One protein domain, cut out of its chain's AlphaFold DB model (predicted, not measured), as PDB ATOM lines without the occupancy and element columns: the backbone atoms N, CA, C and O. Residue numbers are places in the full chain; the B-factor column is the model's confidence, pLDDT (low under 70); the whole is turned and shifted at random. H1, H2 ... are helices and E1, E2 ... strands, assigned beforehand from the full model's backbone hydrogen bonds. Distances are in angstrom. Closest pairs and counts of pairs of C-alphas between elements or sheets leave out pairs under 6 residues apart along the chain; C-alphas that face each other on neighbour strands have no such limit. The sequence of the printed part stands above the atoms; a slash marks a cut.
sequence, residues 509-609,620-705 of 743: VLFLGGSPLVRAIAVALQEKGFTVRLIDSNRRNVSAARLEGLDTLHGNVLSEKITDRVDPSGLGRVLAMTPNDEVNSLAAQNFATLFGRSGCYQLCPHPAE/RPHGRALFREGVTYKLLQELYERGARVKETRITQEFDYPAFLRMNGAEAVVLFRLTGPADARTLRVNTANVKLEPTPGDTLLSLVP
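Overview. This is residues 509 to 609 and 620 to 705 of the 743 residues of the protein "K(+)/H(+) antiporter NhaP2" of Alienimonas californiensis (UniProt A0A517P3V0). A five-stranded parallel sheet and a smaller four-stranded antiparallel sheet stand with helix H1 between them, over one face of each. H2 packs beside H1 on the larger sheet, H4 and H5 are on its opposite face, H7 covers the smaller sheet's face away from H1, and H6 lies near the start of H1. The 187 printed residues include seven named helices and nine named strands, in the order E1 H1 E2 H2 E3 H3 E4 H4 H5 E5 H6 E6 H7 E7 E8 E9, a mixed class. The whole is compact, with a radius of gyration of the C-alphas of 15.9 A, and spans 51 by 45 by 31 A.

Arrangement. The larger sheet runs E3 (551 to 554), E2 (532 to 536), E1 (509 to 512), E4 (571 to 576), E5 (600 to 602). Within hydrogen-bond range are N 534 and O 551, 2.9 A, N 533 and O 509, 3.1 A, N 510 and O 573, 2.9 A, and N 601 and O 574, 2.9 A. H1 (516 to 526) is on it at a height of 9.3 A, along E2; the closest C-alphas are Gln 526 and Val 532, 6.0 A. H2 (539 to 547) is on the same face, over E3. H4 (581 to 590) and H5 (592 to 595) are on the opposite face; the closest C-alphas of H4 and E5 are Ala 588 and Cys 600, 5.5 A. H3 (560 to 563) is only just not on the sheet, with 4 pairs of C-alphas within 10 A. E1, H1, E2 is a strand-helix-strand unit, two parallel neighbour strands with a helix between, its crossover right-handed. The smaller sheet runs E6 (645 to 650), E9 (699 to 704), E7 (669 to 675), E8 (682 to 685), with N 647 and O 702 2.8 A, N 701 and O 672 2.9 A, and N 673 and O 684 2.9 A apart. E7 and E8 form a hairpin. H1 is over E9 at a height of 9.4 A; H7 (657 to 664) is on the opposite face. H6 (633 to 641) only grazes this sheet with residues 636 to 640, and only just touches H1, with 3 pairs of C-alphas within 8 A; the closest are Leu 517 and Tyr 640, 6.6 A. Every O i to N i+4 pair is within hydrogen-bond range in H1, H2, H4, H6 and H7; H3 and H5 are too short for one.

Along the chain. E1 begins at C-alpha 509 (35.154, 13.649, 0.496), and E9 ends at C-alpha 704 (18.981, 9.500, 13.287). From first to last C-alpha H1 measures 15.1 A, E6 16.1 A and E7 18.2 A.

Size, cuts and confidence. The C-alphas farthest apart, Lys 561 and Glu 654, are 50.6 A apart. Residues 610 to 619 are not printed, leaving 16.6 A between C-alphas 609 and 620. E8 to E9 is a long link. Mean pLDDT of the printed part is 84.8; 15 residues are under 70, among them 606 to 609 and 677 to 680.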
ATOM      1  N   VAL A 509      34.892  13.257  -0.887       92.50
ATOM      2  CA  VAL A 509      35.154  13.649   0.496       92.50
ATOM      3  C   VAL A 509      36.370  12.913   1.040       92.50
ATOM      4  O   VAL A 509      36.436  11.683   1.008       92.50
ATOM      5  N   LEU A 510      37.318  13.683   1.570       94.12
ATOM      6  CA  LEU A 510      38.424  13.185   2.370       94.12
ATOM      7  C   LEU A 510      38.034  13.212   3.850       94.12
ATOM      8  O   LEU A 510      37.844  14.285   4.417       94.12
ATOM      9  N   PHE A 511      37.937  12.050   4.485       95.31
ATOM     10  CA  PHE A 511      37.708  11.939   5.923       95.31
ATOM     11  C   PHE A 511      39.026  11.836   6.677       95.31
ATOM     12  O   PHE A 511      39.885  11.018   6.341       95.31
ATOM     13  N   LEU A 512      39.162  12.642   7.727       94.19
ATOM     14  CA  LEU A 512      40.259  12.540   8.681       94.19
ATOM     15  C   LEU A 512      39.711  11.926   9.968       94.19
ATOM     16  O   LEU A 512      38.837  12.504  10.616       94.19
ATOM     17  N   GLY A 513      40.237  10.757  10.320       92.06
ATOM     18  CA  GLY A 513      39.718   9.901  11.379       92.06
ATOM     19  C   GLY A 513      38.898   8.740  10.819       92.06
ATOM     20  O   GLY A 513      38.081   8.898   9.919       92.06
ATOM     21  N   GLY A 514      39.129   7.547  11.358       91.25
ATOM     22  CA  GLY A 514      38.520   6.291  10.928       91.25
ATOM     23  C   GLY A 514      37.686   5.614  12.001       91.25
ATOM     24  O   GLY A 514      37.629   4.383  12.040       91.25
ATOM     25  N   SER A 515      37.062   6.393  12.886       93.12
ATOM     26  CA  SER A 515      36.163   5.856  13.910       93.12
ATOM     27  C   SER A 515      34.946   5.156  13.275       93.12
ATOM     28  O   SER A 515      34.599   5.458  12.131       93.12
ATOM     29  N   PRO A 516      34.275   4.224  13.981       93.19
ATOM     30  CA  PRO A 516      33.135   3.480  13.433       93.19
ATOM     31  C   PRO A 516      32.035   4.367  12.837       93.19
ATOM     32  O   PRO A 516      31.522   4.072  11.761       93.19
ATOM     33  N   LEU A 517      31.734   5.497  13.485       92.94
ATOM     34  CA  LEU A 517      30.791   6.483  12.963       92.94
ATOM     35  C   LEU A 517      31.270   7.087  11.638       92.94
ATOM     36  O   LEU A 517      30.497   7.161  10.686       92.94
ATOM     37  N   VAL A 518      32.527   7.543  11.574       94.44
ATOM     38  CA  VAL A 518      33.062   8.191  10.368       94.44
ATOM     39  C   VAL A 518      33.069   7.211   9.200       94.44
ATOM     40  O   VAL A 518      32.703   7.587   8.090       94.44
ATOM     41  N   ARG A 519      33.388   5.936   9.454       95.31
ATOM     42  CA  ARG A 519      33.295   4.886   8.436       95.31
ATOM     43  C   ARG A 519      31.860   4.651   7.969       95.31
ATOM     44  O   ARG A 519      31.626   4.626   6.769       95.31
ATOM     45  N   ALA A 520      30.891   4.590   8.883       93.50
ATOM     46  CA  ALA A 520      29.478   4.458   8.516       93.50
ATOM     47  C   ALA A 520      28.993   5.624   7.634       93.50
ATOM     48  O   ALA A 520      28.255   5.419   6.673       93.50
ATOM     49  N   ILE A 521      29.442   6.848   7.926       94.44
ATOM     50  CA  ILE A 521      29.168   8.025   7.093       94.44
ATOM     51  C   ILE A 521      29.860   7.904   5.724       94.44
ATOM     52  O   ILE A 521      29.249   8.195   4.696       94.44
ATOM     53  N   ALA A 522      31.122   7.474   5.706       94.31
ATOM     54  CA  ALA A 522      31.913   7.289   4.496       94.31
ATOM     55  C   ALA A 522      31.295   6.241   3.554       94.31
ATOM     56  O   ALA A 522      31.139   6.520   2.367       94.31
ATOM     57  N   VAL A 523      30.875   5.088   4.083       95.12
ATOM     58  CA  VAL A 523      30.179   4.032   3.328       95.12
ATOM     59  C   VAL A 523      28.860   4.560   2.764       95.12
ATOM     60  O   VAL A 523      28.617   4.429   1.568       95.12
ATOM     61  N   ALA A 524      28.058   5.259   3.574       92.88
ATOM     62  CA  ALA A 524      26.796   5.836   3.111       92.88
ATOM     63  C   ALA A 524      26.982   6.841   1.957       92.88
ATOM     64  O   ALA A 524      26.114   6.953   1.096       92.88
ATOM     65  N   LEU A 525      28.102   7.573   1.908       91.88
ATOM     66  CA  LEU A 525      28.439   8.440   0.772       91.88
ATOM     67  C   LEU A 525      28.972   7.656  -0.434       91.88
ATOM     68  O   LEU A 525      28.616   7.984  -1.568       91.88
ATOM     69  N   GLN A 526      29.787   6.625  -0.205       91.31
ATOM     70  CA  GLN A 526      30.323   5.761  -1.259       91.31
ATOM     71  C   GLN A 526      29.195   5.039  -2.011       91.31
ATOM     72  O   GLN A 526      29.186   5.023  -3.240       91.31
ATOM     73  N   GLU A 527      28.180   4.545  -1.296       90.62
ATOM     74  CA  GLU A 527      26.970   3.942  -1.874       90.62
ATOM     75  C   GLU A 527      26.165   4.918  -2.750       90.62
ATOM     76  O   GLU A 527      25.391   4.495  -3.608       90.62
ATOM     77  N   LYS A 528      26.341   6.235  -2.567       87.94
ATOM     78  CA  LYS A 528      25.728   7.268  -3.422       87.94
ATOM     79  C   LYS A 528      26.604   7.685  -4.601       87.94
ATOM     80  O   LYS A 528      26.251   8.643  -5.287       87.94
ATOM     81  N   GLY A 529      27.708   6.979  -4.840       83.94
ATOM     82  CA  GLY A 529      28.609   7.211  -5.966       83.94
ATOM     83  C   GLY A 529      29.612   8.345  -5.747       83.94
ATOM     84  O   GLY A 529      30.257   8.770  -6.703       83.94
ATOM     85  N   PHE A 530      29.764   8.854  -4.519       88.00
ATOM     86  CA  PHE A 530      30.816   9.826  -4.221       88.00
ATOM     87  C   PHE A 530      32.156   9.123  -4.002       88.00
ATOM     88  O   PHE A 530      32.234   8.103  -3.322       88.00
ATOM     89  N   THR A 531      33.235   9.707  -4.525       87.69
ATOM     90  CA  THR A 531      34.597   9.276  -4.190       87.69
ATOM     91  C   THR A 531      34.868   9.579  -2.723       87.69
ATOM     92  O   THR A 531      34.799  10.735  -2.302       87.69
ATOM     93  N   VAL A 532      35.194   8.556  -1.940       92.00
ATOM     94  CA  VAL A 532      35.494   8.708  -0.518       92.00
ATOM     95  C   VAL A 532      36.868   8.140  -0.225       92.00
ATOM     96  O   VAL A 532      37.185   7.024  -0.635       92.00
ATOM     97  N   ARG A 533      37.679   8.913   0.498       93.38
ATOM     98  CA  ARG A 533      38.993   8.487   0.978       93.38
ATOM     99  C   ARG A 533      39.128   8.797   2.459       93.38
ATOM    100  O   ARG A 533      38.638   9.824   2.920       93.38
ATOM    101  N   LEU A 534      39.802   7.922   3.197       94.38
ATOM    102  CA  LEU A 534      39.933   8.019   4.646       94.38
ATOM    103  C   LEU A 534      41.400   7.996   5.083       94.38
ATOM    104  O   LEU A 534      42.171   7.143   4.642       94.38
ATOM    105  N   ILE A 535      41.783   8.915   5.972       94.44
ATOM    106  CA  ILE A 535      43.120   8.982   6.573       94.44
ATOM    107  C   ILE A 535      43.010   8.785   8.080       94.44
ATOM    108  O   ILE A 535      42.268   9.496   8.755       94.44
ATOM    109  N   ASP A 536      43.790   7.852   8.623       93.94
ATOM    110  CA  ASP A 536      43.936   7.680  10.068       93.94
ATOM    111  C   ASP A 536      45.373   7.241  10.409       93.94
ATOM    112  O   ASP A 536      46.046   6.544   9.641       93.94
ATOM    113  N   SER A 537      45.840   7.654  11.583       92.88
ATOM    114  CA  SER A 537      47.113   7.222  12.164       92.88
ATOM    115  C   SER A 537      47.019   5.832  12.809       92.88
ATOM    116  O   SER A 537      48.030   5.149  12.971       92.88
ATOM    117  N   ASN A 538      45.811   5.377  13.152       93.19
ATOM    118  CA  ASN A 538      45.558   4.086  13.769       93.19
ATOM    119  C   ASN A 538      45.348   2.992  12.713       93.19
ATOM    120  O   ASN A 538      44.323   2.936  12.027       93.19
ATOM    121  N   ARG A 539      46.290   2.042  12.648       93.00
ATOM    122  CA  ARG A 539      46.222   0.885  11.738       93.00
ATOM    123  C   ARG A 539      44.929   0.085  11.851       93.00
ATOM    124  O   ARG A 539      44.453  -0.392  10.831       93.00
ATOM    125  N   ARG A 540      44.349  -0.064  13.047       94.75
ATOM    126  CA  ARG A 540      43.113  -0.846  13.230       94.75
ATOM    127  C   ARG A 540      41.933  -0.199  12.511       94.75
ATOM    128  O   ARG A 540      41.198  -0.894  11.818       94.75
ATOM    129  N   ASN A 541      41.802   1.122  12.622       93.62
ATOM    130  CA  ASN A 541      40.760   1.885  11.933       93.62
ATOM    131  C   ASN A 541      40.935   1.815  10.412       93.62
ATOM    132  O   ASN A 541      39.968   1.573   9.697       93.62
ATOM    133  N   VAL A 542      42.175   1.955   9.932       93.75
ATOM    134  CA  VAL A 542      42.517   1.821   8.507       93.75
ATOM    135  C   VAL A 542      42.175   0.426   7.983       93.75
ATOM    136  O   VAL A 542      41.548   0.297   6.936       93.75
ATOM    137  N   SER A 543      42.565  -0.628   8.703       93.69
ATOM    138  CA  SER A 543      42.270  -2.009   8.316       93.69
ATOM    139  C   SER A 543      40.768  -2.290   8.296       93.69
ATOM    140  O   SER A 543      40.297  -2.901   7.343       93.69
ATOM    141  N   ALA A 544      40.014  -1.814   9.292       94.56
ATOM    142  CA  ALA A 544      38.558  -1.954   9.327       94.56
ATOM    143  C   ALA A 544      37.887  -1.222   8.153       94.56
ATOM    144  O   ALA A 544      37.093  -1.819   7.438       94.56
ATOM    145  N   ALA A 545      38.282   0.026   7.885       94.56
ATOM    146  CA  ALA A 545      37.790   0.787   6.736       94.56
ATOM    147  C   ALA A 545      38.091   0.090   5.401       94.56
ATOM    148  O   ALA A 545      37.236   0.039   4.523       94.56
ATOM    149  N   ARG A 546      39.279  -0.512   5.259       94.12
ATOM    150  CA  ARG A 546      39.635  -1.270   4.054       94.12
ATOM    151  C   ARG A 546      38.785  -2.532   3.879       94.12
ATOM    152  O   ARG A 546      38.446  -2.863   2.749       94.12
ATOM    153  N   LEU A 547      38.442  -3.227   4.968       94.75
ATOM    154  CA  LEU A 547      37.527  -4.379   4.929       94.75
ATOM    155  C   LEU A 547      36.103  -3.971   4.527       94.75
ATOM    156  O   LEU A 547      35.414  -4.747   3.878       94.75
ATOM    157  N   GLU A 548      35.692  -2.748   4.865       94.69
ATOM    158  CA  GLU A 548      34.421  -2.141   4.448       94.69
ATOM    159  C   GLU A 548      34.464  -1.591   3.000       94.69
ATOM    160  O   GLU A 548      33.485  -1.022   2.530       94.69
ATOM    161  N   GLY A 549      35.577  -1.764   2.270       92.50
ATOM    162  CA  GLY A 549      35.717  -1.336   0.872       92.50
ATOM    163  C   GLY A 549      36.083   0.140   0.676       92.50
ATOM    164  O   GLY A 549      36.047   0.640  -0.451       92.50
ATOM    165  N   LEU A 550      36.457   0.848   1.747       92.69
ATOM    166  CA  LEU A 550      36.884   2.245   1.675       92.69
ATOM    167  C   LEU A 550      38.348   2.363   1.236       92.69
ATOM    168  O   LEU A 550      39.230   1.625   1.693       92.69
ATOM    169  N   ASP A 551      38.625   3.364   0.402       91.19
ATOM    170  CA  ASP A 551      39.992   3.738   0.056       91.19
ATOM    171  C   ASP A 551      40.662   4.463   1.233       91.19
ATOM    172  O   ASP A 551      40.115   5.408   1.808       91.19
ATOM    173  N   THR A 552      41.844   3.996   1.633       93.12
ATOM    174  CA  THR A 552      42.444   4.336   2.927       93.12
ATOM    175  C   THR A 552      43.939   4.613   2.843       93.12
ATOM    176  O   THR A 552      44.713   3.848   2.261       93.12
ATOM    177  N   LEU A 553      44.371   5.670   3.531       90.69
ATOM    178  CA  LEU A 553      45.772   6.035   3.719       90.69
ATOM    179  C   LEU A 553      46.126   5.989   5.207       90.69
ATOM    180  O   LEU A 553      45.481   6.609   6.047       90.69
ATOM    181  N   HIS A 554      47.189   5.257   5.533       92.56
ATOM    182  CA  HIS A 554      47.708   5.185   6.894       92.56
ATOM    183  C   HIS A 554      48.807   6.226   7.116       92.56
ATOM    184  O   HIS A 554      49.851   6.170   6.453       92.56
ATOM    185  N   GLY A 555      48.618   7.106   8.097       90.19
ATOM    186  CA  GLY A 555      49.648   8.036   8.547       90.19
ATOM    187  C   GLY A 555      49.123   9.181   9.405       90.19
ATOM    188  O   GLY A 555      47.926   9.306   9.645       90.19
ATOM    189  N   ASN A 556      50.045  10.019   9.882       88.62
ATOM    190  CA  ASN A 556      49.686  11.232  10.607       88.62
ATOM    191  C   ASN A 556      49.207  12.300   9.613       88.62
ATOM    192  O   ASN A 556      49.967  12.716   8.742       88.62
ATOM    193  N   VAL A 557      47.965  12.749   9.783       86.62
ATOM    194  CA  VAL A 557      47.312  13.796   8.982       86.62
ATOM    195  C   VAL A 557      48.092  15.119   8.997       86.62
ATOM    196  O   VAL A 557      48.039  15.874   8.033       86.62
ATOM    197  N   LEU A 558      48.845  15.386  10.067       86.06
ATOM    198  CA  LEU A 558      49.670  16.589  10.207       86.06
ATOM    199  C   LEU A 558      51.046  16.464   9.535       86.06
ATOM    200  O   LEU A 558      51.808  17.421   9.506       86.06
ATOM    201  N   SER A 559      51.398  15.285   9.014       83.31
ATOM    202  CA  SER A 559      52.661  15.099   8.306       83.31
ATOM    203  C   SER A 559      52.533  15.560   6.860       83.31
ATOM    204  O   SER A 559      51.715  15.030   6.110       83.31
ATOM    205  N   GLU A 560      53.428  16.448   6.436       71.62
ATOM    206  CA  GLU A 560      53.539  16.906   5.046       71.62
ATOM    207  C   GLU A 560      53.667  15.736   4.053       71.62
ATOM    208  O   GLU A 560      53.033  15.722   3.000       71.62
ATOM    209  N   LYS A 561      54.375  14.665   4.447       75.31
ATOM    210  CA  LYS A 561      54.510  13.425   3.660       75.31
ATOM    211  C   LYS A 561      53.173  12.740   3.367       75.31
ATOM    212  O   LYS A 561      53.090  11.985   2.401       75.31
ATOM    213  N   ILE A 562      52.160  12.915   4.219       80.88
ATOM    214  CA  ILE A 562      50.818  12.372   3.995       80.88
ATOM    215  C   ILE A 562      50.025  13.293   3.086       80.88
ATOM    216  O   ILE A 562      49.470  12.787   2.116       80.88
ATOM    217  N   THR A 563      50.033  14.603   3.338       76.25
ATOM    218  CA  THR A 563      49.388  15.615   2.485       76.25
ATOM    219  C   THR A 563      49.808  15.462   1.023       76.25
ATOM    220  O   THR A 563      48.964  15.362   0.140       76.25
ATOM    221  N   ASP A 564      51.106  15.292   0.789       70.25
ATOM    222  CA  ASP A 564      51.717  15.059  -0.520       70.25
ATOM    223  C   ASP A 564      51.301  13.747  -1.216       70.25
ATOM    224  O   ASP A 564      51.434  13.613  -2.433       70.25
ATOM    225  N   ARG A 565      50.868  12.739  -0.450       76.94
ATOM    226  CA  ARG A 565      50.413  11.435  -0.965       76.94
ATOM    227  C   ARG A 565      48.908  11.390  -1.197       76.94
ATOM    228  O   ARG A 565      48.416  10.407  -1.757       76.94
ATOM    229  N   VAL A 566      48.172  12.398  -0.733       79.19
ATOM    230  CA  VAL A 566      46.750  12.522  -1.029       79.19
ATOM    231  C   VAL A 566      46.624  12.962  -2.478       79.19
ATOM    232  O   VAL A 566      46.858  14.119  -2.799       79.19
ATOM    233  N   ASP A 567      46.218  12.048  -3.352       72.75
ATOM    234  CA  ASP A 567      45.768  12.429  -4.688       72.75
ATOM    235  C   ASP A 567      44.412  13.156  -4.561       72.75
ATOM    236  O   ASP A 567      43.443  12.530  -4.109       72.75
ATOM    237  N   PRO A 568      44.321  14.459  -4.900       70.38
ATOM    238  CA  PRO A 568      43.089  15.232  -4.793       70.38
ATOM    239  C   PRO A 568      42.084  14.905  -5.909       70.38
ATOM    240  O   PRO A 568      40.974  15.436  -5.896       70.38
ATOM    241  N   SER A 569      42.438  14.056  -6.881       69.94
ATOM    242  CA  SER A 569      41.573  13.694  -8.008       69.94
ATOM    243  C   SER A 569      40.203  13.191  -7.530       69.94
ATOM    244  O   SER A 569      40.089  12.235  -6.765       69.94
ATOM    245  N   GLY A 570      39.133  13.866  -7.963       74.62
ATOM    246  CA  GLY A 570      37.752  13.565  -7.562       74.62
ATOM    247  C   GLY A 570      37.347  14.021  -6.148       74.62
ATOM    248  O   GLY A 570      36.151  14.034  -5.848       74.62
ATOM    249  N   LEU A 571      38.290  14.457  -5.305       84.62
ATOM    250  CA  LEU A 571      38.040  14.989  -3.962       84.62
ATOM    251  C   LEU A 571      37.880  16.513  -4.012       84.62
ATOM    252  O   LEU A 571      38.710  17.226  -4.573       84.62
ATOM    253  N   GLY A 572      36.811  17.034  -3.416       83.38
ATOM    254  CA  GLY A 572      36.574  18.481  -3.355       83.38
ATOM    255  C   GLY A 572      36.614  19.067  -1.956       83.38
ATOM    256  O   GLY A 572      36.587  20.289  -1.816       83.38
ATOM    257  N   ARG A 573      36.592  18.219  -0.924       90.69
ATOM    258  CA  ARG A 573      36.408  18.642   0.464       90.69
ATOM    259  C   ARG A 573      37.134  17.722   1.427       90.69
ATOM    260  O   ARG A 573      37.235  16.522   1.176       90.69
ATOM    261  N   VAL A 574      37.530  18.281   2.563       93.06
ATOM    262  CA  VAL A 574      38.068  17.541   3.705       93.06
ATOM    263  C   VAL A 574      37.181  17.735   4.929       93.06
ATOM    264  O   VAL A 574      36.752  18.852   5.222       93.06
ATOM    265  N   LEU A 575      36.889  16.639   5.622       94.94
ATOM    266  CA  LEU A 575      36.119  16.592   6.858       94.94
ATOM    267  C   LEU A 575      37.023  16.087   7.982       94.94
ATOM    268  O   LEU A 575      37.327  14.895   8.066       94.94
ATOM    269  N   ALA A 576      37.440  17.005   8.849       94.19
ATOM    270  CA  ALA A 576      38.209  16.702  10.041       94.19
ATOM    271  C   ALA A 576      37.280  16.238  11.171       94.19
ATOM    272  O   ALA A 576      36.593  17.049  11.798       94.19
ATOM    273  N   MET A 577      37.219  14.920  11.376       94.19
ATOM    274  CA  MET A 577      36.312  14.256  12.319       94.19
ATOM    275  C   MET A 577      37.068  13.350  13.300       94.19
ATOM    276  O   MET A 577      36.561  12.312  13.729       94.19
ATOM    277  N   THR A 578      38.300  13.723  13.645       92.56
ATOM    278  CA  THR A 578      39.107  13.000  14.631       92.56
ATOM    279  C   THR A 578      38.624  13.319  16.055       92.56
ATOM    280  O   THR A 578      37.989  14.357  16.258       92.56
ATOM    281  N   PRO A 579      38.933  12.475  17.057       89.75
ATOM    282  CA  PRO A 579      38.618  12.760  18.459       89.75
ATOM    283  C   PRO A 579      39.409  13.932  19.063       89.75
ATOM    284  O   PRO A 579      39.138  14.298  20.201       89.75
ATOM    285  N   ASN A 580      40.405  14.478  18.358       89.12
ATOM    286  CA  ASN A 580      41.261  15.547  18.859       89.12
ATOM    287  C   ASN A 580      40.983  16.853  18.092       89.12
ATOM    288  O   ASN A 580      41.195  16.939  16.880       89.12
ATOM    289  N   ASP A 581      40.530  17.874  18.815       86.94
ATOM    290  CA  ASP A 581      40.132  19.161  18.244       86.94
ATOM    291  C   ASP A 581      41.313  19.982  17.709       86.94
ATOM    292  O   ASP A 581      41.177  20.654  16.680       86.94
ATOM    293  N   GLU A 582      42.489  19.873  18.331       86.12
ATOM    294  CA  GLU A 582      43.725  20.498  17.845       86.12
ATOM    295  C   GLU A 582      44.142  19.873  16.514       86.12
ATOM    296  O   GLU A 582      44.431  20.580  15.549       86.12
ATOM    297  N   VAL A 583      44.094  18.538  16.420       88.81
ATOM    298  CA  VAL A 583      44.382  17.817  15.171       88.81
ATOM    299  C   VAL A 583      43.386  18.214  14.088       88.81
ATOM    300  O   VAL A 583      43.793  18.433  12.950       88.81
ATOM    301  N   ASN A 584      42.099  18.347  14.422       90.69
ATOM    302  CA  ASN A 584      41.087  18.778  13.460       90.69
ATOM    303  C   ASN A 584      41.351  20.198  12.943       90.69
ATOM    304  O   ASN A 584      41.254  20.444  11.741       90.69
ATOM    305  N   SER A 585      41.718  21.109  13.842       88.00
ATOM    306  CA  SER A 585      41.980  22.512  13.526       88.00
ATOM    307  C   SER A 585      43.253  22.691  12.699       88.00
ATOM    308  O   SER A 585      43.226  23.343  11.654       88.00
ATOM    309  N   LEU A 586      44.351  22.046  13.102       87.12
ATOM    310  CA  LEU A 586      45.614  22.054  12.361       87.12
ATOM    311  C   LEU A 586      45.474  21.361  11.004       87.12
ATOM    312  O   LEU A 586      46.004  21.841  10.004       87.12
ATOM    313  N   ALA A 587      44.718  20.262  10.925       88.19
ATOM    314  CA  ALA A 587      44.462  19.604   9.652       88.19
ATOM    315  C   ALA A 587      43.619  20.482   8.717       88.19
ATOM    316  O   ALA A 587      43.932  20.578   7.533       88.19
ATOM    317  N   ALA A 588      42.589  21.165   9.223       87.50
ATOM    318  CA  ALA A 588      41.796  22.089   8.414       87.50
ATOM    319  C   ALA A 588      42.642  23.244   7.851       87.50
ATOM    320  O   ALA A 588      42.414  23.654   6.713       87.50
ATOM    321  N   GLN A 589      43.635  23.732   8.604       84.75
ATOM    322  CA  GLN A 589      44.613  24.700   8.100       84.75
ATOM    323  C   GLN A 589      45.529  24.084   7.034       84.75
ATOM    324  O   GLN A 589      45.638  24.629   5.940       84.75
ATOM    325  N   ASN A 590      46.145  22.933   7.324       83.44
ATOM    326  CA  ASN A 590      47.116  22.286   6.434       83.44
ATOM    327  C   ASN A 590      46.499  21.902   5.077       83.44
ATOM    328  O   ASN A 590      47.109  22.060   4.028       83.44
ATOM    329  N   PHE A 591      45.247  21.437   5.078       86.88
ATOM    330  CA  PHE A 591      44.531  21.054   3.861       86.88
ATOM    331  C   PHE A 591      43.845  22.231   3.141       86.88
ATOM    332  O   PHE A 591      43.281  22.037   2.057       86.88
ATOM    333  N   ALA A 592      43.912  23.453   3.687       84.12
ATOM    334  CA  ALA A 592      43.345  24.643   3.053       84.12
ATOM    335  C   ALA A 592      44.056  25.014   1.747       84.12
ATOM    336  O   ALA A 592      43.412  25.567   0.857       84.12
ATOM    337  N   THR A 593      45.337  24.672   1.600       74.19
ATOM    338  CA  THR A 593      46.097  24.857   0.354       74.19
ATOM    339  C   THR A 593      45.569  23.953  -0.768       74.19
ATOM    340  O   THR A 593      45.422  24.394  -1.906       74.19
ATOM    341  N   LEU A 594      45.176  22.714  -0.445       75.38
ATOM    342  CA  LEU A 594      44.662  21.734  -1.411       75.38
ATOM    343  C   LEU A 594      43.181  21.946  -1.773       75.38
ATOM    344  O   LEU A 594      42.804  21.922  -2.950       75.38
ATOM    345  N   PHE A 595      42.315  22.145  -0.775       81.50
ATOM    346  CA  PHE A 595      40.858  22.211  -0.977       81.50
ATOM    347  C   PHE A 595      40.289  23.635  -0.939       81.50
ATOM    348  O   PHE A 595      39.103  23.835  -1.215       81.50
ATOM    349  N   GLY A 596      41.115  24.636  -0.628       77.88
ATOM    350  CA  GLY A 596      40.663  25.987  -0.314       77.88
ATOM    351  C   GLY A 596      39.972  26.053   1.052       77.88
ATOM    352  O   GLY A 596      39.407  25.076   1.550       77.88
ATOM    353  N   ARG A 597      39.925  27.248   1.651       81.50
ATOM    354  CA  ARG A 597      39.227  27.467   2.937       81.50
ATOM    355  C   ARG A 597      37.739  27.093   2.889       81.50
ATOM    356  O   ARG A 597      37.166  26.680   3.890       81.50
ATOM    357  N   SER A 598      37.097  27.210   1.724       81.38
ATOM    358  CA  SER A 598      35.679  26.876   1.540       81.38
ATOM    359  C   SER A 598      35.388  25.369   1.533       81.38
ATOM    360  O   SER A 598      34.243  24.988   1.808       81.38
ATOM    361  N   GLY A 599      36.399  24.544   1.230       85.50
ATOM    362  CA  GLY A 599      36.340  23.082   1.164       85.50
ATOM    363  C   GLY A 599      36.842  22.366   2.422       85.50
ATOM    364  O   GLY A 599      36.778  21.139   2.473       85.50
ATOM    365  N   CYS A 600      37.311  23.103   3.432       90.31
ATOM    366  CA  CYS A 600      37.809  22.540   4.686       90.31
ATOM    367  C   CYS A 600      36.749  22.627   5.781       90.31
ATOM    368  O   CYS A 600      36.276  23.715   6.117       90.31
ATOM    369  N   TYR A 601      36.388  21.476   6.339       92.06
ATOM    370  CA  TYR A 601      35.384  21.351   7.383       92.06
ATOM    371  C   TYR A 601      35.976  20.650   8.605       92.06
ATOM    372  O   TYR A 601      36.765  19.720   8.461       92.06
ATOM    373  N   GLN A 602      35.566  21.068   9.798       91.50
ATOM    374  CA  GLN A 602      35.999  20.475  11.064       91.50
ATOM    375  C   GLN A 602      34.832  20.351  12.039       91.50
ATOM    376  O   GLN A 602      33.875  21.121  11.962       91.50
ATOM    377  N   LEU A 603      34.903  19.396  12.964       89.38
ATOM    378  CA  LEU A 603      33.974  19.349  14.094       89.38
ATOM    379  C   LEU A 603      34.115  20.602  14.972       89.38
ATOM    380  O   LEU A 603      35.169  21.244  14.996       89.38
ATOM    381  N   CYS A 604      33.034  20.969  15.665       81.94
ATOM    382  CA  CYS A 604      33.095  22.056  16.636       81.94
ATOM    383  C   CYS A 604      34.033  21.644  17.782       81.94
ATOM    384  O   CYS A 604      33.828  20.551  18.323       81.94
ATOM    385  N   PRO A 605      35.010  22.488  18.163       75.06
ATOM    386  CA  PRO A 605      35.865  22.196  19.302       75.06
ATOM    387  C   PRO A 605      35.040  22.127  20.588       75.06
ATOM    388  O   PRO A 605      34.023  22.818  20.734       75.06
ATOM    389  N   HIS A 606      35.461  21.275  21.517       68.06
ATOM    390  CA  HIS A 606      34.855  21.202  22.833       68.06
ATOM    391  C   HIS A 606      35.109  22.519  23.588       68.06
ATOM    392  O   HIS A 606      36.247  22.991  23.615       68.06
ATOM    393  N   PRO A 607      34.091  23.146  24.205       59.00
ATOM    394  CA  PRO A 607      34.336  24.282  25.084       59.00
ATOM    395  C   PRO A 607      35.220  23.813  26.248       59.00
ATOM    396  O   PRO A 607      34.867  22.863  26.944       59.00
ATOM    397  N   ALA A 608      36.381  24.447  26.433       51.38
ATOM    398  CA  ALA A 608      37.328  24.072  27.478       51.38
ATOM    399  C   ALA A 608      36.656  24.107  28.864       51.38
ATOM    400  O   ALA A 608      36.074  25.126  29.258       51.38
ATOM    401  N   GLU A 609      36.737  23.002  29.611       41.25
ATOM    402  CA  GLU A 609      36.277  22.947  31.001       41.25
ATOM    403  C   GLU A 609      37.048  23.988  31.828       41.25
ATOM    404  O   GLU A 609      38.272  23.941  31.929       41.25
ATOM    405  N   ARG A 620      38.196  30.225  17.348       58.81
ATOM    406  CA  ARG A 620      37.405  30.267  16.126       58.81
ATOM    407  C   ARG A 620      37.891  29.105  15.268       58.81
ATOM    408  O   ARG A 620      39.090  29.045  14.993       58.81
ATOM    409  N   PRO A 621      36.999  28.198  14.845       61.69
ATOM    410  CA  PRO A 621      37.413  27.047  14.070       61.69
ATOM    411  C   PRO A 621      38.115  27.535  12.798       61.69
ATOM    412  O   PRO A 621      37.629  28.433  12.107       61.69
ATOM    413  N   HIS A 622      39.292  26.976  12.522       74.75
ATOM    414  CA  HIS A 622      40.098  27.372  11.368       74.75
ATOM    415  C   HIS A 622      39.511  26.850  10.046       74.75
ATOM    416  O   HIS A 622      39.709  27.458   8.993       74.75
ATOM    417  N   GLY A 623      38.746  25.759  10.110       76.50
ATOM    418  CA  GLY A 623      37.844  25.278   9.068       76.50
ATOM    419  C   GLY A 623      36.372  25.593   9.355       76.50
ATOM    420  O   GLY A 623      35.990  26.088  10.411       76.50
ATOM    421  N   ARG A 624      35.497  25.263   8.403       86.44
ATOM    422  CA  ARG A 624      34.047  25.430   8.566       86.44
ATOM    423  C   ARG A 624      33.503  24.409   9.566       86.44
ATOM    424  O   ARG A 624      33.636  23.208   9.346       86.44
ATOM    425  N   ALA A 625      32.842  24.882  10.619       87.19
ATOM    426  CA  ALA A 625      32.221  24.021  11.622       87.19
ATOM    427  C   ALA A 625      31.140  23.111  11.009       87.19
ATOM    428  O   ALA A 625      30.206  23.584  10.349       87.19
ATOM    429  N   LEU A 626      31.282  21.804  11.225       88.38
ATOM    430  CA  LEU A 626      30.407  20.763  10.701       88.38
ATOM    431  C   LEU A 626      29.042  20.749  11.391       88.38
ATOM    432  O   LEU A 626      28.918  20.890  12.604       88.38
ATOM    433  N   PHE A 627      28.021  20.487  10.582       87.94
ATOM    434  CA  PHE A 627      26.641  20.224  10.972       87.94
ATOM    435  C   PHE A 627      25.937  21.415  11.627       87.94
ATOM    436  O   PHE A 627      25.397  22.254  10.910       87.94
ATOM    437  N   ARG A 628      25.918  21.496  12.958       83.62
ATOM    438  CA  ARG A 628      25.293  22.584  13.727       83.62
ATOM    439  C   ARG A 628      26.156  22.927  14.940       83.62
ATOM    440  O   ARG A 628      26.982  22.112  15.353       83.62
ATOM    441  N   GLU A 629      25.942  24.105  15.520       77.19
ATOM    442  CA  GLU A 629      26.611  24.496  16.765       77.19
ATOM    443  C   GLU A 629      26.402  23.441  17.864       77.19
ATOM    444  O   GLU A 629      25.325  22.853  17.989       77.19
ATOM    445  N   GLY A 630      27.462  23.167  18.629       78.06
ATOM    446  CA  GLY A 630      27.454  22.182  19.714       78.06
ATOM    447  C   GLY A 630      27.650  20.723  19.283       78.06
ATOM    448  O   GLY A 630      27.780  19.855  20.146       78.06
ATOM    449  N   VAL A 631      27.722  20.417  17.980       84.69
ATOM    450  CA  VAL A 631      28.030  19.053  17.520       84.69
ATOM    451  C   VAL A 631      29.531  18.786  17.604       84.69
ATOM    452  O   VAL A 631      30.304  19.130  16.710       84.69
ATOM    453  N   THR A 632      29.920  18.156  18.711       88.06
ATOM    454  CA  THR A 632      31.283  17.692  18.993       88.06
ATOM    455  C   THR A 632      31.456  16.223  18.609       88.06
ATOM    456  O   THR A 632      30.479  15.497  18.397       88.06
ATOM    457  N   TYR A 633      32.707  15.754  18.560       88.69
ATOM    458  CA  TYR A 633      33.007  14.337  18.339       88.69
ATOM    459  C   TYR A 633      32.326  13.432  19.379       88.69
ATOM    460  O   TYR A 633      31.708  12.433  19.017       88.69
ATOM    461  N   LYS A 634      32.381  13.823  20.661       88.06
ATOM    462  CA  LYS A 634      31.799  13.071  21.780       88.06
ATOM    463  C   LYS A 634      30.289  12.880  21.618       88.06
ATOM    464  O   LYS A 634      29.822  11.750  21.680       88.06
ATOM    465  N   LEU A 635      29.551  13.950  21.305       88.00
ATOM    466  CA  LEU A 635      28.102  13.872  21.080       88.00
ATOM    467  C   LEU A 635      27.754  12.907  19.939       88.00
ATOM    468  O   LEU A 635      26.845  12.088  20.049       88.00
ATOM    469  N   LEU A 636      28.475  13.011  18.821       89.44
ATOM    470  CA  LEU A 636      28.241  12.147  17.669       89.44
ATOM    471  C   LEU A 636      28.534  10.674  17.983       89.44
ATOM    472  O   LEU A 636      27.797   9.791  17.540       89.44
ATOM    473  N   GLN A 637      29.595  10.413  18.747       89.62
ATOM    474  CA  GLN A 637      29.935   9.073  19.204       89.62
ATOM    475  C   GLN A 637      28.868   8.516  20.159       89.62
ATOM    476  O   GLN A 637      28.396   7.405  19.932       89.62
ATOM    477  N   GLU A 638      28.431   9.292  21.153       89.50
ATOM    478  CA  GLU A 638      27.378   8.903  22.105       89.50
ATOM    479  C   GLU A 638      26.064   8.557  21.395       89.50
ATOM    480  O   GLU A 638      25.442   7.538  21.694       89.50
ATOM    481  N   LEU A 639      25.652   9.359  20.406       88.06
ATOM    482  CA  LEU A 639      24.469   9.062  19.592       88.06
ATOM    483  C   LEU A 639      24.622   7.729  18.851       88.06
ATOM    484  O   LEU A 639      23.706   6.907  18.848       88.06
ATOM    485  N   TYR A 640      25.779   7.494  18.233       89.44
ATOM    486  CA  TYR A 640      26.039   6.265  17.484       89.44
ATOM    487  C   TYR A 640      26.052   5.017  18.383       89.44
ATOM    488  O   TYR A 640      25.477   3.984  18.023       89.44
ATOM    489  N   GLU A 641      26.652   5.128  19.571       89.31
ATOM    490  CA  GLU A 641      26.685   4.085  20.604       89.31
ATOM    491  C   GLU A 641      25.292   3.801  21.179       89.31
ATOM    492  O   GLU A 641      24.937   2.638  21.362       89.31
ATOM    493  N   ARG A 642      24.451   4.834  21.338       89.94
ATOM    494  CA  ARG A 642      23.019   4.707  21.673       89.94
ATOM    495  C   ARG A 642      22.185   4.029  20.584       89.94
ATOM    496  O   ARG A 642      20.992   3.826  20.780       89.94
ATOM    497  N   GLY A 643      22.773   3.677  19.441       86.94
ATOM    498  CA  GLY A 643      22.088   2.988  18.351       86.94
ATOM    499  C   GLY A 643      21.672   3.896  17.197       86.94
ATOM    500  O   GLY A 643      20.995   3.419  16.287       86.94
ATOM    501  N   ALA A 644      22.078   5.172  17.181       89.19
ATOM    502  CA  ALA A 644      21.810   6.035  16.038       89.19
ATOM    503  C   ALA A 644      22.493   5.483  14.780       89.19
ATOM    504  O   ALA A 644      23.606   4.943  14.823       89.19
ATOM    505  N   ARG A 645      21.825   5.607  13.634       91.31
ATOM    506  CA  ARG A 645      22.333   5.132  12.341       91.31
ATOM    507  C   ARG A 645      22.178   6.213  11.286       91.31
ATOM    508  O   ARG A 645      21.312   7.082  11.384       91.31
ATOM    509  N   VAL A 646      23.046   6.160  10.279       91.38
ATOM    510  CA  VAL A 646      22.959   7.050   9.122       91.38
ATOM    511  C   VAL A 646      21.767   6.598   8.284       91.38
ATOM    512  O   VAL A 646      21.752   5.473   7.790       91.38
ATOM    513  N   LYS A 647      20.751   7.453   8.165       89.88
ATOM    514  CA  LYS A 647      19.552   7.210   7.363       89.88
ATOM    515  C   LYS A 647      19.476   8.200   6.208       89.88
ATOM    516  O   LYS A 647      19.822   9.376   6.339       89.88
ATOM    517  N   GLU A 648      18.990   7.698   5.082       89.62
ATOM    518  CA  GLU A 648      18.613   8.497   3.924       89.62
ATOM    519  C   GLU A 648      17.143   8.901   4.049       89.62
ATOM    520  O   GLU A 648      16.286   8.083   4.383       89.62
ATOM    521  N   THR A 649      16.827  10.165   3.788       88.56
ATOM    522  CA  THR A 649      15.441  10.641   3.771       88.56
ATOM    523  C   THR A 649      15.216  11.568   2.592       88.56
ATOM    524  O   THR A 649      15.940  12.544   2.407       88.56
ATOM    525  N   ARG A 650      14.208  11.264   1.775       88.06
ATOM    526  CA  ARG A 650      13.829  12.096   0.633       88.06
ATOM    527  C   ARG A 650      12.807  13.134   1.079       88.06
ATOM    528  O   ARG A 650      11.790  12.770   1.656       88.06
ATOM    529  N   ILE A 651      13.077  14.403   0.790       87.31
ATOM    530  CA  ILE A 651      12.150  15.502   1.070       87.31
ATOM    531  C   ILE A 651      11.191  15.626  -0.109       87.31
ATOM    532  O   ILE A 651      11.618  15.723  -1.263       87.31
ATOM    533  N   THR A 652       9.894  15.601   0.167       86.00
ATOM    534  CA  THR A 652       8.827  15.764  -0.830       86.00
ATOM    535  C   THR A 652       7.964  16.970  -0.460       86.00
ATOM    536  O   THR A 652       8.220  17.634   0.539       86.00
ATOM    537  N   GLN A 653       6.967  17.304  -1.284       79.50
ATOM    538  CA  GLN A 653       6.014  18.362  -0.924       79.50
ATOM    539  C   GLN A 653       5.116  17.947   0.254       79.50
ATOM    540  O   GLN A 653       4.696  18.800   1.024       79.50
ATOM    541  N   GLU A 654       4.857  16.646   0.410       78.19
ATOM    542  CA  GLU A 654       4.050  16.083   1.502       78.19
ATOM    543  C   GLU A 654       4.881  15.823   2.769       78.19
ATOM    544  O   GLU A 654       4.383  15.961   3.884       78.19
ATOM    545  N   PHE A 655       6.157  15.458   2.603       83.25
ATOM    546  CA  PHE A 655       7.110  15.234   3.686       83.25
ATOM    547  C   PHE A 655       8.208  16.301   3.645       83.25
ATOM    548  O   PHE A 655       9.285  16.104   3.069       83.25
ATOM    549  N   ASP A 656       7.889  17.456   4.225       81.75
ATOM    550  CA  ASP A 656       8.752  18.631   4.274       81.75
ATOM    551  C   ASP A 656       9.827  18.544   5.379       81.75
ATOM    552  O   ASP A 656       9.880  17.621   6.197       81.75
ATOM    553  N   TYR A 657      10.749  19.511   5.396       80.94
ATOM    554  CA  TYR A 657      11.821  19.543   6.395       80.94
ATOM    555  C   TYR A 657      11.315  19.672   7.852       80.94
ATOM    556  O   TYR A 657      11.834  18.968   8.724       80.94
ATOM    557  N   PRO A 658      10.280  20.482   8.154       82.12
ATOM    558  CA  PRO A 658       9.614  20.451   9.456       82.12
ATOM    559  C   PRO A 658       9.062  19.071   9.844       82.12
ATOM    560  O   PRO A 658       9.233  18.653  10.990       82.12
ATOM    561  N   ALA A 659       8.439  18.332   8.919       80.25
ATOM    562  CA  ALA A 659       7.953  16.975   9.170       80.25
ATOM    563  C   ALA A 659       9.097  16.009   9.501       80.25
ATOM    564  O   ALA A 659       8.978  15.222  10.442       80.25
ATOM    565  N   PHE A 660      10.233  16.125   8.807       83.19
ATOM    566  CA  PHE A 660      11.443  15.365   9.122       83.19
ATOM    567  C   PHE A 660      11.934  15.599  10.561       83.19
ATOM    568  O   PHE A 660      12.273  14.636  11.254       83.19
ATOM    569  N   LEU A 661      11.955  16.857  11.018       80.50
ATOM    570  CA  LEU A 661      12.364  17.204  12.384       80.50
ATOM    571  C   LEU A 661      11.362  16.707  13.434       80.50
ATOM    572  O   LEU A 661      11.780  16.232  14.486       80.50
ATOM    573  N   ARG A 662      10.052  16.761  13.148       81.44
ATOM    574  CA  ARG A 662       9.012  16.212  14.040       81.44
ATOM    575  C   ARG A 662       9.129  14.697  14.208       81.44
ATOM    576  O   ARG A 662       8.919  14.200  15.306       81.44
ATOM    577  N   MET A 663       9.463  13.980  13.136       80.62
ATOM    578  CA  MET A 663       9.555  12.518  13.144       80.62
ATOM    579  C   MET A 663      10.800  12.004  13.875       80.62
ATOM    580  O   MET A 663      10.716  11.036  14.615       80.62
ATOM    581  N   ASN A 664      11.958  12.635  13.662       78.69
ATOM    582  CA  ASN A 664      13.236  12.140  14.191       78.69
ATOM    583  C   ASN A 664      13.714  12.882  15.453       78.69
ATOM    584  O   ASN A 664      14.769  12.557  15.999       78.69
ATOM    585  N   GLY A 665      12.958  13.890  15.894       74.19
ATOM    586  CA  GLY A 665      13.270  14.720  17.051       74.19
ATOM    587  C   GLY A 665      14.416  15.714  16.826       74.19
ATOM    588  O   GLY A 665      15.112  15.719  15.810       74.19
ATOM    589  N   ALA A 666      14.643  16.564  17.831       69.38
ATOM    590  CA  ALA A 666      15.706  17.576  17.822       69.38
ATOM    591  C   ALA A 666      17.130  16.987  17.951       69.38
ATOM    592  O   ALA A 666      18.118  17.697  17.727       69.38
ATOM    593  N   GLU A 667      17.256  15.703  18.303       74.56
ATOM    594  CA  GLU A 667      18.538  14.990  18.393       74.56
ATOM    595  C   GLU A 667      19.080  14.549  17.024       74.56
ATOM    596  O   GLU A 667      20.277  14.289  16.904       74.56
ATOM    597  N   ALA A 668      18.244  14.509  15.980       84.38
ATOM    598  CA  ALA A 668      18.689  14.153  14.640       84.38
ATOM    599  C   ALA A 668      19.700  15.175  14.095       84.38
ATOM    600  O   ALA A 668      19.466  16.388  14.094       84.38
ATOM    601  N   VAL A 669      20.828  14.680  13.582       87.56
ATOM    602  CA  VAL A 669      21.880  15.526  13.006       87.56
ATOM    603  C   VAL A 669      21.870  15.373  11.494       87.56
ATOM    604  O   VAL A 669      22.251  14.332  10.959       87.56
ATOM    605  N   VAL A 670      21.460  16.427  10.787       89.31
ATOM    606  CA  VAL A 670      21.549  16.474   9.322       89.31
ATOM    607  C   VAL A 670      23.012  16.628   8.925       89.31
ATOM    608  O   VAL A 670      23.644  17.633   9.259       89.31
ATOM    609  N   LEU A 671      23.537  15.636   8.206       90.44
ATOM    610  CA  LEU A 671      24.939  15.582   7.807       90.44
ATOM    611  C   LEU A 671      25.138  16.234   6.434       90.44
ATOM    612  O   LEU A 671      25.934  17.165   6.284       90.44
ATOM    613  N   PHE A 672      24.372  15.773   5.442       91.94
ATOM    614  CA  PHE A 672      24.505  16.209   4.053       91.94
ATOM    615  C   PHE A 672      23.154  16.378   3.363       91.94
ATOM    616  O   PHE A 672      22.204  15.641   3.624       91.94
ATOM    617  N   ARG A 673      23.115  17.307   2.407       90.31
ATOM    618  CA  ARG A 673      22.062  17.436   1.397       90.31
ATOM    619  C   ARG A 673      22.610  17.006   0.042       90.31
ATOM    620  O   ARG A 673      23.667  17.476  -0.381       90.31
ATOM    621  N   LEU A 674      21.866  16.141  -0.630       88.50
ATOM    622  CA  LEU A 674      22.127  15.648  -1.972       88.50
ATOM    623  C   LEU A 674      21.082  16.217  -2.932       88.50
ATOM    624  O   LEU A 674      19.882  16.054  -2.701       88.50
ATOM    625  N   THR A 675      21.541  16.841  -4.015       84.06
ATOM    626  CA  THR A 675      20.670  17.439  -5.039       84.06
ATOM    627  C   THR A 675      21.076  16.958  -6.433       84.06
ATOM    628  O   THR A 675      22.269  16.885  -6.738       84.06
ATOM    629  N   GLY A 676      20.092  16.670  -7.288       76.50
ATOM    630  CA  GLY A 676      20.289  16.255  -8.683       76.50
ATOM    631  C   GLY A 676      20.139  14.742  -8.937       76.50
ATOM    632  O   GLY A 676      20.008  13.962  -7.987       76.50
ATOM    633  N   PRO A 677      20.124  14.322 -10.218       67.94
ATOM    634  CA  PRO A 677      20.051  12.914 -10.620       67.94
ATOM    635  C   PRO A 677      21.304  12.136 -10.186       67.94
ATOM    636  O   PRO A 677      22.341  12.739  -9.909       67.94
ATOM    637  N   ALA A 678      21.210  10.802 -10.118       62.88
ATOM    638  CA  ALA A 678      22.277   9.930  -9.608       62.88
ATOM    639  C   ALA A 678      23.636  10.173 -10.295       62.88
ATOM    640  O   ALA A 678      24.659  10.237  -9.619       62.88
ATOM    641  N   ASP A 679      23.619  10.438 -11.601       57.19
ATOM    642  CA  ASP A 679      24.818  10.576 -12.436       57.19
ATOM    643  C   ASP A 679      25.506  11.953 -12.304       57.19
ATOM    644  O   ASP A 679      26.635  12.140 -12.753       57.19
ATOM    645  N   ALA A 680      24.839  12.938 -11.686       64.38
ATOM    646  CA  ALA A 680      25.337  14.308 -11.507       64.38
ATOM    647  C   ALA A 680      25.027  14.863 -10.103       64.38
ATOM    648  O   ALA A 680      24.774  16.061  -9.926       64.38
ATOM    649  N   ARG A 681      25.014  13.983  -9.097       77.56
ATOM    650  CA  ARG A 681      24.642  14.324  -7.722       77.56
ATOM    651  C   ARG A 681      25.606  15.349  -7.125       77.56
ATOM    652  O   ARG A 681      26.825  15.203  -7.163       77.56
ATOM    653  N   THR A 682      25.045  16.394  -6.527       83.00
ATOM    654  CA  THR A 682      25.798  17.423  -5.804       83.00
ATOM    655  C   THR A 682      25.659  17.200  -4.306       83.00
ATOM    656  O   THR A 682      24.555  17.013  -3.802       83.00
ATOM    657  N   LEU A 683      26.785  17.217  -3.594       87.62
ATOM    658  CA  LEU A 683      26.870  17.093  -2.145       87.62
ATOM    659  C   LEU A 683      27.001  18.493  -1.533       87.62
ATOM    660  O   LEU A 683      27.894  19.270  -1.888       87.62
ATOM    661  N   ARG A 684      26.146  18.823  -0.569       88.31
ATOM    662  CA  ARG A 684      26.335  19.975   0.316       88.31
ATOM    663  C   ARG A 684      26.437  19.499   1.756       88.31
ATOM    664  O   ARG A 684      25.542  18.832   2.261       88.31
ATOM    665  N   VAL A 685      27.543  19.859   2.399       89.00
ATOM    666  CA  VAL A 685      27.794  19.579   3.816       89.00
ATOM    667  C   VAL A 685      27.024  20.588   4.655       89.00
ATOM    668  O   VAL A 685      27.071  21.786   4.361       89.00
ATOM    669  N   ASN A 686      26.318  20.112   5.678       87.94
ATOM    670  CA  ASN A 686      25.663  20.996   6.631       87.94
ATOM    671  C   ASN A 686      26.717  21.706   7.489       87.94
ATOM    672  O   ASN A 686      27.714  21.085   7.864       87.94
ATOM    673  N   THR A 687      26.532  22.991   7.786       85.56
ATOM    674  CA  THR A 687      27.498  23.768   8.578       85.56
ATOM    675  C   THR A 687      26.809  24.633   9.612       85.56
ATOM    676  O   THR A 687      25.729  25.150   9.348       85.56
ATOM    677  N   ALA A 688      27.478  24.872  10.741       77.19
ATOM    678  CA  ALA A 688      26.928  25.674  11.832       77.19
ATOM    679  C   ALA A 688      26.509  27.089  11.387       77.19
ATOM    680  O   ALA A 688      25.418  27.543  11.716       77.19
ATOM    681  N   ASN A 689      27.338  27.738  10.561       69.38
ATOM    682  CA  ASN A 689      27.131  29.130  10.141       69.38
ATOM    683  C   ASN A 689      26.122  29.283   8.991       69.38
ATOM    684  O   ASN A 689      25.615  30.375   8.757       69.38
ATOM    685  N   VAL A 690      25.875  28.216   8.225       69.25
ATOM    686  CA  VAL A 690      24.963  28.222   7.072       69.25
ATOM    687  C   VAL A 690      24.130  26.956   7.141       69.25
ATOM    688  O   VAL A 690      24.585  25.885   6.724       69.25
ATOM    689  N   LYS A 691      22.917  27.090   7.686       68.19
ATOM    690  CA  LYS A 691      21.949  25.997   7.757       68.19
ATOM    691  C   LYS A 691      21.540  25.587   6.346       68.19
ATOM    692  O   LYS A 691      21.295  26.427   5.481       68.19
ATOM    693  N   LEU A 692      21.479  24.281   6.105       73.56
ATOM    694  CA  LEU A 692      20.874  23.761   4.887       73.56
ATOM    695  C   LEU A 692      19.363  23.962   4.960       73.56
ATOM    696  O   LEU A 692      18.729  23.446   5.872       73.56
ATOM    697  N   GLU A 693      18.801  24.654   3.975       75.75
ATOM    698  CA  GLU A 693      17.359  24.695   3.726       75.75
ATOM    699  C   GLU A 693      17.036  23.656   2.645       75.75
ATOM    700  O   GLU A 693      17.400  23.854   1.477       75.75
ATOM    701  N   PRO A 694      16.467  22.490   2.998       79.75
ATOM    702  CA  PRO A 694      16.122  21.463   2.028       79.75
ATOM    703  C   PRO A 694      14.858  21.865   1.274       79.75
ATOM    704  O   PRO A 694      13.893  22.345   1.861       79.75
ATOM    705  N   THR A 695      14.858  21.624  -0.026       81.62
ATOM    706  CA  THR A 695      13.723  21.844  -0.920       81.62
ATOM    707  C   THR A 695      13.116  20.506  -1.355       81.62
ATOM    708  O   THR A 695      13.819  19.488  -1.370       81.62
ATOM    709  N   PRO A 696      11.824  20.465  -1.729       77.88
ATOM    710  CA  PRO A 696      11.209  19.258  -2.275       77.88
ATOM    711  C   PRO A 696      12.012  18.702  -3.460       77.88
ATOM    712  O   PRO A 696      12.332  19.427  -4.400       77.88
ATOM    713  N   GLY A 697      12.345  17.413  -3.411       79.62
ATOM    714  CA  GLY A 697      13.199  16.729  -4.387       79.62
ATOM    715  C   GLY A 697      14.619  16.438  -3.892       79.62
ATOM    716  O   GLY A 697      15.294  15.595  -4.485       79.62
ATOM    717  N   ASP A 698      15.058  17.060  -2.796       86.06
ATOM    718  CA  ASP A 698      16.354  16.768  -2.185       86.06
ATOM    719  C   ASP A 698      16.360  15.448  -1.407       86.06
ATOM    720  O   ASP A 698      15.340  14.945  -0.932       86.06
ATOM    721  N   THR A 699      17.556  14.892  -1.231       87.94
ATOM    722  CA  THR A 699      17.800  13.756  -0.342       87.94
ATOM    723  C   THR A 699      18.727  14.176   0.791       87.94
ATOM    724  O   THR A 699      19.794  14.738   0.553       87.94
ATOM    725  N   LEU A 700      18.330  13.905   2.030       89.88
ATOM    726  CA  LEU A 700      19.115  14.164   3.229       89.88
ATOM    727  C   LEU A 700      19.786  12.882   3.710       89.88
ATOM    728  O   LEU A 700      19.144  11.840   3.819       89.88
ATOM    729  N   LEU A 701      21.066  12.985   4.049       90.88
ATOM    730  CA  LEU A 701      21.781  11.999   4.854       90.88
ATOM    731  C   LEU A 701      21.876  12.546   6.271       90.88
ATOM    732  O   LEU A 701      22.465  13.609   6.484       90.88
ATOM    733  N   SER A 702      21.292  11.831   7.226       91.12
ATOM    734  CA  SER A 702      21.208  12.277   8.617       91.12
ATOM    735  C   SER A 702      21.568  11.154   9.578       91.12
ATOM    736  O   SER A 702      21.262   9.992   9.323       91.12
ATOM    737  N   LEU A 703      22.194  11.502  10.701       90.25
ATOM    738  CA  LEU A 703      22.345  10.601  11.835       90.25
ATOM    739  C   LEU A 703      21.059  10.670  12.660       90.25
ATOM    740  O   LEU A 703      20.751  11.711  13.243       90.25
ATOM    741  N   VAL A 704      20.302   9.578  12.658       89.38
ATOM    742  CA  VAL A 704      18.981   9.500  13.287       89.38
ATOM    743  C   VAL A 704      19.060   8.550  14.484       89.38
ATOM    744  O   VAL A 704      19.547   7.427  14.303       89.38
ATOM    745  N   PRO A 705      18.622   8.970  15.689       82.94
ATOM    746  CA  PRO A 705      18.553   8.091  16.854       82.94
ATOM    747  C   PRO A 705      17.618   6.893  16.599       82.94
ATOM    748  O   PRO A 705      16.792   6.932  15.682       82.94
TER     749      PRO A 705